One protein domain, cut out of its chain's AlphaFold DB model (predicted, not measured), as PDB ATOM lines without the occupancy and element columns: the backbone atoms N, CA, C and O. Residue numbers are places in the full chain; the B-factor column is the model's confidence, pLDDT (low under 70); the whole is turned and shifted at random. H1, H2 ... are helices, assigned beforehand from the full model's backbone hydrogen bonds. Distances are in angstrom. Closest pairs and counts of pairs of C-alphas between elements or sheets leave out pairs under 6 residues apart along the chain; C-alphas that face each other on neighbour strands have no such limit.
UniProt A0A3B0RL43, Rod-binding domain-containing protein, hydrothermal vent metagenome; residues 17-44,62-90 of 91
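What this domain is: This is residues 17 to 44 and 62 to 90 of the 91 residues of the protein "Rod-binding domain-containing protein" of hydrothermal vent metagenome (UniProt A0A3B0RL43). A long helix, H1, has a short helix, H3, packed on residues 22 to 30 of it, while a second short helix, H2, is held away from both. Residues 35 to 44 of H1 stick out from the body, and so do residues 62 to 75, which hold H2, and the two free stretches make an open fork. The printed part has 57 residues with three named helices, H1, H2 and H3 along the chain, and no named strand: the class is all helix. The whole is loose, with a radius of gyration of the C-alphas of 14.2 A, and elongated, spanning 44 by 24 by 15 A.

Where its parts are: Find C-alpha 17 at (343.337, 400.040, 852.538); from there H1, residues 17 to 44, runs 40.6 A to C-alpha 44 at (361.942, 364.073, 849.064). After the cut, look for C-alpha 62 at (359.051, 363.992, 870.470), where H2, residues 62 to 73, begins; it is 17.2 A long. H3, residues 79 to 88, measures 14.2 A and ends at C-alpha 88 at (355.220, 398.171, 845.834).

How they stand to each other: Look first at H1 and H3, which touch; their closest C-alphas, those of Ala 26 and Ala 80, are 5.0 A apart. The two run opposite ways at a steep tilt of 39 degrees. H2 is apart from H1 and from H3. In H1, H2 and H3 every O i to N i+4 pair is within hydrogen-bond range.

The domain as a whole: The two C-alphas farthest apart, those of Met 62 and Arg 90, are 45.6 A from each other. Residues 45 to 61 are not printed, and C-alphas 44 and 62 stand 21.6 A apart across this cut. The link from H2 to H3 is tight. The mean pLDDT of the printed part is 72.5, and 23 residues are under 70, among them 68 to 78 and 86 to 90.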
ATOM      1  N   ALA A  17     344.188 401.227 852.586       73.88
ATOM      2  CA  ALA A  17     343.337 400.040 852.538       73.88
ATOM      3  C   ALA A  17     343.768 399.027 851.459       73.88
ATOM      4  O   ALA A  17     343.675 397.820 851.677       73.88
ATOM      5  N   GLU A  18     344.254 399.486 850.305       74.12
ATOM      6  CA  GLU A  18     344.790 398.617 849.249       74.12
ATOM      7  C   GLU A  18     346.127 397.997 849.657       74.12
ATOM      8  O   GLU A  18     346.344 396.812 849.417       74.12
ATOM      9  N   GLN A  19     346.980 398.752 850.359       72.94
ATOM     10  CA  GLN A  19     348.240 398.230 850.899       72.94
ATOM     11  C   GLN A  19     347.996 397.119 851.932       72.94
ATOM     12  O   GLN A  19     348.603 396.057 851.840       72.94
ATOM     13  N   GLN A  20     347.041 397.310 852.849       78.00
ATOM     14  CA  GLN A  20     346.668 396.279 853.828       78.00
ATOM     15  C   GLN A  20     346.091 395.017 853.172       78.00
ATOM     16  O   GLN A  20     346.390 393.901 853.594       78.00
ATOM     17  N   ARG A  21     345.272 395.169 852.124       80.81
ATOM     18  CA  ARG A  21     344.746 394.023 851.366       80.81
ATOM     19  C   ARG A  21     345.853 393.271 850.632       80.81
ATOM     20  O   ARG A  21     345.816 392.044 850.588       80.81
ATOM     21  N   LEU A  22     346.832 393.991 850.086       78.88
ATOM     22  CA  LEU A  22     347.989 393.397 849.426       78.88
ATOM     23  C   LEU A  22     348.865 392.615 850.415       78.88
ATOM     24  O   LEU A  22     349.260 391.492 850.112       78.88
ATOM     25  N   GLU A  23     349.106 393.162 851.608       78.25
ATOM     26  CA  GLU A  23     349.829 392.469 852.683       78.25
ATOM     27  C   GLU A  23     349.120 391.177 853.109       78.25
ATOM     28  O   GLU A  23     349.749 390.119 853.177       78.25
ATOM     29  N   GLN A  24     347.801 391.226 853.315       80.50
ATOM     30  CA  GLN A  24     347.009 390.039 853.661       80.50
ATOM     31  C   GLN A  24     347.041 388.976 852.555       80.50
ATOM     32  O   GLN A  24     347.191 387.787 852.839       80.50
ATOM     33  N   ALA A  25     346.931 389.390 851.291       83.25
ATOM     34  CA  ALA A  25     347.009 388.480 850.151       83.25
ATOM     35  C   ALA A  25     348.401 387.838 850.021       83.25
ATOM     36  O   ALA A  25     348.500 386.632 849.787       83.25
ATOM     37  N   ALA A  26     349.471 388.610 850.224       80.75
ATOM     38  CA  ALA A  26     350.843 388.108 850.196       80.75
ATOM     39  C   ALA A  26     351.108 387.100 851.324       80.75
ATOM     40  O   ALA A  26     351.726 386.062 851.090       80.75
ATOM     41  N   GLN A  27     350.586 387.361 852.525       78.50
ATOM     42  CA  GLN A  27     350.686 386.439 853.656       78.50
ATOM     43  C   GLN A  27     349.923 385.131 853.400       78.50
ATOM     44  O   GLN A  27     350.437 384.043 853.664       78.50
ATOM     45  N   ALA A  28     348.711 385.212 852.842       81.88
ATOM     46  CA  ALA A  28     347.939 384.029 852.471       81.88
ATOM     47  C   ALA A  28     348.641 383.197 851.382       81.88
ATOM     48  O   ALA A  28     348.642 381.967 851.444       81.88
ATOM     49  N   PHE A  29     349.277 383.856 850.412       84.88
ATOM     50  CA  PHE A  29     350.066 383.194 849.377       84.88
ATOM     51  C   PHE A  29     351.301 382.489 849.952       84.88
ATOM     52  O   PHE A  29     351.536 381.321 849.641       84.88
ATOM     53  N   GLU A  30     352.055 383.160 850.830       77.88
ATOM     54  CA  GLU A  30     353.217 382.567 851.503       77.88
ATOM     55  C   GLU A  30     352.823 381.308 852.284       77.88
ATOM     56  O   GLU A  30     353.516 380.296 852.202       77.88
ATOM     57  N   ALA A  31     351.675 381.320 852.969       82.06
ATOM     58  CA  ALA A  31     351.184 380.155 853.701       82.06
ATOM     59  C   ALA A  31     350.903 378.944 852.788       82.06
ATOM     60  O   ALA A  31     351.202 377.805 853.155       82.06
ATOM     61  N   ILE A  32     350.343 379.171 851.595       85.25
ATOM     62  CA  ILE A  32     350.089 378.106 850.612       85.25
ATOM     63  C   ILE A  32     351.413 377.570 850.063       85.25
ATOM     64  O   ILE A  32     351.638 376.362 850.078       85.25
ATOM     65  N   PHE A  33     352.310 378.467 849.651       83.56
ATOM     66  CA  PHE A  33     353.615 378.102 849.110       83.56
ATOM     67  C   PHE A  33     354.456 377.309 850.117       83.56
ATOM     68  O   PHE A  33     355.062 376.298 849.767       83.56
ATOM     69  N   LEU A  34     354.447 377.720 851.387       78.88
ATOM     70  CA  LEU A  34     355.175 377.040 852.450       78.88
ATOM     71  C   LEU A  34     354.650 375.620 852.679       78.88
ATOM     72  O   LEU A  34     355.435 374.686 852.840       78.88
ATOM     73  N   ARG A  35     353.325 375.437 852.645       80.06
ATOM     74  CA  ARG A  35     352.703 374.114 852.760       80.06
ATOM     75  C   ARG A  35     353.115 373.197 851.610       80.06
ATOM     76  O   ARG A  35     353.443 372.036 851.858       80.06
ATOM     77  N   ASP A  36     353.150 373.716 850.389       82.56
ATOM     78  CA  ASP A  36     353.581 372.951 849.218       82.56
ATOM     79  C   ASP A  36     355.082 372.629 849.270       82.56
ATOM     80  O   ASP A  36     355.477 371.497 848.986       82.56
ATOM     81  N   MET A  37     355.914 373.572 849.723       80.25
ATOM     82  CA  MET A  37     357.353 373.369 849.919       80.25
ATOM     83  C   MET A  37     357.629 372.289 850.971       80.25
ATOM     84  O   MET A  37     358.380 371.354 850.704       80.25
ATOM     85  N   ILE A  38     356.978 372.356 852.138       76.06
ATOM     86  CA  ILE A  38     357.088 371.331 853.189       76.06
ATOM     87  C   ILE A  38     356.588 369.977 852.669       76.06
ATOM     88  O   ILE A  38     357.204 368.944 852.932       76.06
ATOM     89  N   GLY A  39     355.498 369.962 851.896       77.12
ATOM     90  CA  GLY A  39     354.991 368.756 851.244       77.12
ATOM     91  C   GLY A  39     356.001 368.133 850.274       77.12
ATOM     92  O   GLY A  39     356.179 366.914 850.270       77.12
ATOM     93  N   ALA A  40     356.698 368.956 849.489       78.69
ATOM     94  CA  ALA A  40     357.753 368.519 848.577       78.69
ATOM     95  C   ALA A  40     359.002 368.024 849.325       78.69
ATOM     96  O   ALA A  40     359.530 366.969 848.980       78.69
ATOM     97  N   MET A  41     359.431 368.721 850.381       70.38
ATOM     98  CA  MET A  41     360.552 368.298 851.229       70.38
ATOM     99  C   MET A  41     360.254 366.970 851.929       70.38
ATOM    100  O   MET A  41     361.108 366.090 851.948       70.38
ATOM    101  N   ARG A  42     359.024 366.775 852.422       67.81
ATOM    102  CA  ARG A  42     358.587 365.494 852.988       67.81
ATOM    103  C   ARG A  42     358.632 364.398 851.930       67.81
ATOM    104  O   ARG A  42     359.234 363.367 852.169       67.81
ATOM    105  N   LYS A  43     358.076 364.626 850.736       68.81
ATOM    106  CA  LYS A  43     358.163 363.657 849.627       68.81
ATOM    107  C   LYS A  43     359.605 363.326 849.234       68.81
ATOM    108  O   LYS A  43     359.870 362.183 848.887       68.81
ATOM    109  N   ALA A  44     360.520 364.290 849.314       70.44
ATOM    110  CA  ALA A  44     361.942 364.073 849.064       70.44
ATOM    111  C   ALA A  44     362.655 363.333 850.218       70.44
ATOM    112  O   ALA A  44     363.592 362.584 849.961       70.44
ATOM    113  N   MET A  62     358.904 363.024 869.367       80.19
ATOM    114  CA  MET A  62     359.051 363.992 870.470       80.19
ATOM    115  C   MET A  62     360.117 365.069 870.204       80.19
ATOM    116  O   MET A  62     359.968 366.215 870.633       80.19
ATOM    117  N   MET A  63     361.222 364.704 869.547       79.12
ATOM    118  CA  MET A  63     362.268 365.658 869.158       79.12
ATOM    119  C   MET A  63     361.749 366.628 868.094       79.12
ATOM    120  O   MET A  63     361.943 367.838 868.220       79.12
ATOM    121  N   ASP A  64     361.036 366.105 867.100       69.50
ATOM    122  CA  ASP A  64     360.430 366.885 866.027       69.50
ATOM    123  C   ASP A  64     359.343 367.824 866.557       69.50
ATOM    124  O   ASP A  64     359.300 368.976 866.134       69.50
ATOM    125  N   GLU A  65     358.527 367.399 867.530       78.69
ATOM    126  CA  GLU A  65     357.565 368.277 868.217       78.69
ATOM    127  C   GLU A  65     358.258 369.502 868.825       78.69
ATOM    128  O   GLU A  65     357.836 370.641 868.616       78.69
ATOM    129  N   ARG A  66     359.375 369.291 869.531       77.12
ATOM    130  CA  ARG A  66     360.093 370.381 870.201       77.12
ATOM    131  C   ARG A  66     360.758 371.335 869.211       77.12
ATOM    132  O   ARG A  66     360.780 372.540 869.466       77.12
ATOM    133  N   VAL A  67     361.297 370.804 868.115       74.38
ATOM    134  CA  VAL A  67     361.910 371.585 867.030       74.38
ATOM    135  C   VAL A  67     360.846 372.364 866.258       74.38
ATOM    136  O   VAL A  67     361.058 373.534 865.944       74.38
ATOM    137  N   ALA A  68     359.687 371.759 865.997       64.69
ATOM    138  CA  ALA A  68     358.566 372.413 865.333       64.69
ATOM    139  C   ALA A  68     358.018 373.585 866.158       64.69
ATOM    140  O   ALA A  68     357.792 374.659 865.598       64.69
ATOM    141  N   ASP A  69     357.876 373.418 867.476       69.12
ATOM    142  CA  ASP A  69     357.479 374.499 868.387       69.12
ATOM    143  C   ASP A  69     358.485 375.664 868.381       69.12
ATOM    144  O   ASP A  69     358.090 376.832 868.337       69.12
ATOM    145  N   ASP A  70     359.790 375.368 868.368       68.31
ATOM    146  CA  ASP A  70     360.848 376.389 868.323       68.31
ATOM    147  C   ASP A  70     360.870 377.135 866.974       68.31
ATOM    148  O   ASP A  70     361.004 378.365 866.928       68.31
ATOM    149  N   MET A  71     360.675 376.415 865.863       56.62
ATOM    150  CA  MET A  71     360.614 376.993 864.515       56.62
ATOM    151  C   MET A  71     359.330 377.799 864.279       56.62
ATOM    152  O   MET A  71     359.360 378.806 863.576       56.62
ATOM    153  N   ALA A  72     358.207 377.420 864.893       56.84
ATOM    154  CA  ALA A  72     356.967 378.192 864.830       56.84
ATOM    155  C   ALA A  72     357.081 379.542 865.564       56.84
ATOM    156  O   ALA A  72     356.451 380.523 865.161       56.84
ATOM    157  N   GLN A  73     357.909 379.619 866.613       59.56
ATOM    158  CA  GLN A  73     358.206 380.875 867.312       59.56
ATOM    159  C   GLN A  73     359.185 381.767 866.540       59.56
ATOM    160  O   GLN A  73     359.115 382.997 866.619       59.56
ATOM    161  N   THR A  74     360.089 381.173 865.762       54.00
ATOM    162  CA  THR A  74     361.060 381.913 864.960       54.00
ATOM    163  C   THR A  74     360.507 382.185 863.567       54.00
ATOM    164  O   THR A  74     360.740 381.429 862.639       54.00
ATOM    165  N   LYS A  75     359.767 383.304 863.452       57.53
ATOM    166  CA  LYS A  75     359.550 384.121 862.235       57.53
ATOM    167  C   LYS A  75     359.732 383.353 860.915       57.53
ATOM    168  O   LYS A  75     360.858 383.100 860.499       57.53
ATOM    169  N   GLY A  76     358.618 383.087 860.227       60.78
ATOM    170  CA  GLY A  76     358.610 382.489 858.888       60.78
ATOM    171  C   GLY A  76     359.591 383.134 857.894       60.78
ATOM    172  O   GLY A  76     360.136 384.211 858.125       60.78
ATOM    173  N   ILE A  77     359.788 382.473 856.754       67.50
ATOM    174  CA  ILE A  77     360.911 382.680 855.817       67.50
ATOM    175  C   ILE A  77     360.981 384.086 855.171       67.50
ATOM    176  O   ILE A  77     361.942 384.398 854.472       67.50
ATOM    177  N   GLY A  78     359.994 384.957 855.403       68.38
ATOM    178  CA  GLY A  78     360.019 386.361 854.979       68.38
ATOM    179  C   GLY A  78     359.667 386.574 853.505       68.38
ATOM    180  O   GLY A  78     359.873 387.661 852.969       68.38
ATOM    181  N   ILE A  79     359.095 385.563 852.853       71.12
ATOM    182  CA  ILE A  79     358.701 385.584 851.443       71.12
ATOM    183  C   ILE A  79     357.535 386.561 851.243       71.12
ATOM    184  O   ILE A  79     357.545 387.315 850.273       71.12
ATOM    185  N   ALA A  80     356.576 386.646 852.174       65.38
ATOM    186  CA  ALA A  80     355.485 387.622 852.067       65.38
ATOM    187  C   ALA A  80     355.995 389.072 852.086       65.38
ATOM    188  O   ALA A  80     355.520 389.905 851.319       65.38
ATOM    189  N   GLN A  81     357.002 389.368 852.915       67.00
ATOM    190  CA  GLN A  81     357.615 390.700 852.991       67.00
ATOM    191  C   GLN A  81     358.338 391.050 851.683       67.00
ATOM    192  O   GLN A  81     358.225 392.176 851.201       67.00
ATOM    193  N   LEU A  82     359.016 390.071 851.069       72.94
ATOM    194  CA  LEU A  82     359.652 390.224 849.758       72.94
ATOM    195  C   LEU A  82     358.627 390.415 848.628       72.94
ATOM    196  O   LEU A  82     358.836 391.263 847.762       72.94
ATOM    197  N   LEU A  83     357.499 389.695 848.651       69.06
ATOM    198  CA  LEU A  83     356.417 389.869 847.672       69.06
ATOM    199  C   LEU A  83     355.794 391.266 847.751       69.06
ATOM    200  O   LEU A  83     355.607 391.912 846.720       69.06
ATOM    201  N   VAL A  84     355.495 391.743 848.965       68.62
ATOM    202  CA  VAL A  84     354.941 393.088 849.178       68.62
ATOM    203  C   VAL A  84     355.930 394.155 848.715       68.62
ATOM    204  O   VAL A  84     355.521 395.087 848.025       68.62
ATOM    205  N   ALA A  85     357.223 394.005 849.027       72.25
ATOM    206  CA  ALA A  85     358.263 394.923 848.568       72.25
ATOM    207  C   ALA A  85     358.351 394.974 847.032       72.25
ATOM    208  O   ALA A  85     358.350 396.056 846.452       72.25
ATOM    209  N   GLN A  86     358.338 393.817 846.361       69.56
ATOM    210  CA  GLN A  86     358.454 393.757 844.903       69.56
ATOM    211  C   GLN A  86     357.205 394.256 844.163       69.56
ATOM    212  O   GLN A  86     357.314 394.754 843.042       69.56
ATOM    213  N   TRP A  87     356.019 394.126 844.759       65.94
ATOM    214  CA  TRP A  87     354.801 394.697 844.186       65.94
ATOM    215  C   TRP A  87     354.701 396.201 844.426       65.94
ATOM    216  O   TRP A  87     354.266 396.897 843.518       65.94
ATOM    217  N   LYS A  88     355.165 396.721 845.573       61.69
ATOM    218  CA  LYS A  88     355.220 398.171 845.834       61.69
ATOM    219  C   LYS A  88     356.079 398.937 844.824       61.69
ATOM    220  O   LYS A  88     355.735 400.062 844.502       61.69
ATOM    221  N   ASP A  89     357.138 398.323 844.300       65.50
ATOM    222  CA  ASP A  89     358.003 398.920 843.268       65.50
ATOM    223  C   ASP A  89     357.381 398.929 841.853       65.50
ATOM    224  O   ASP A  89     357.961 399.496 840.925       65.50
ATOM    225  N   ARG A  90     356.232 398.268 841.642       55.59
ATOM    226  CA  ARG A  90     355.605 398.089 840.316       55.59
ATOM    227  C   ARG A  90     354.257 398.800 840.132       55.59
ATOM    228  O   ARG A  90     353.624 398.600 839.094       55.59
TER     229      ARG A  90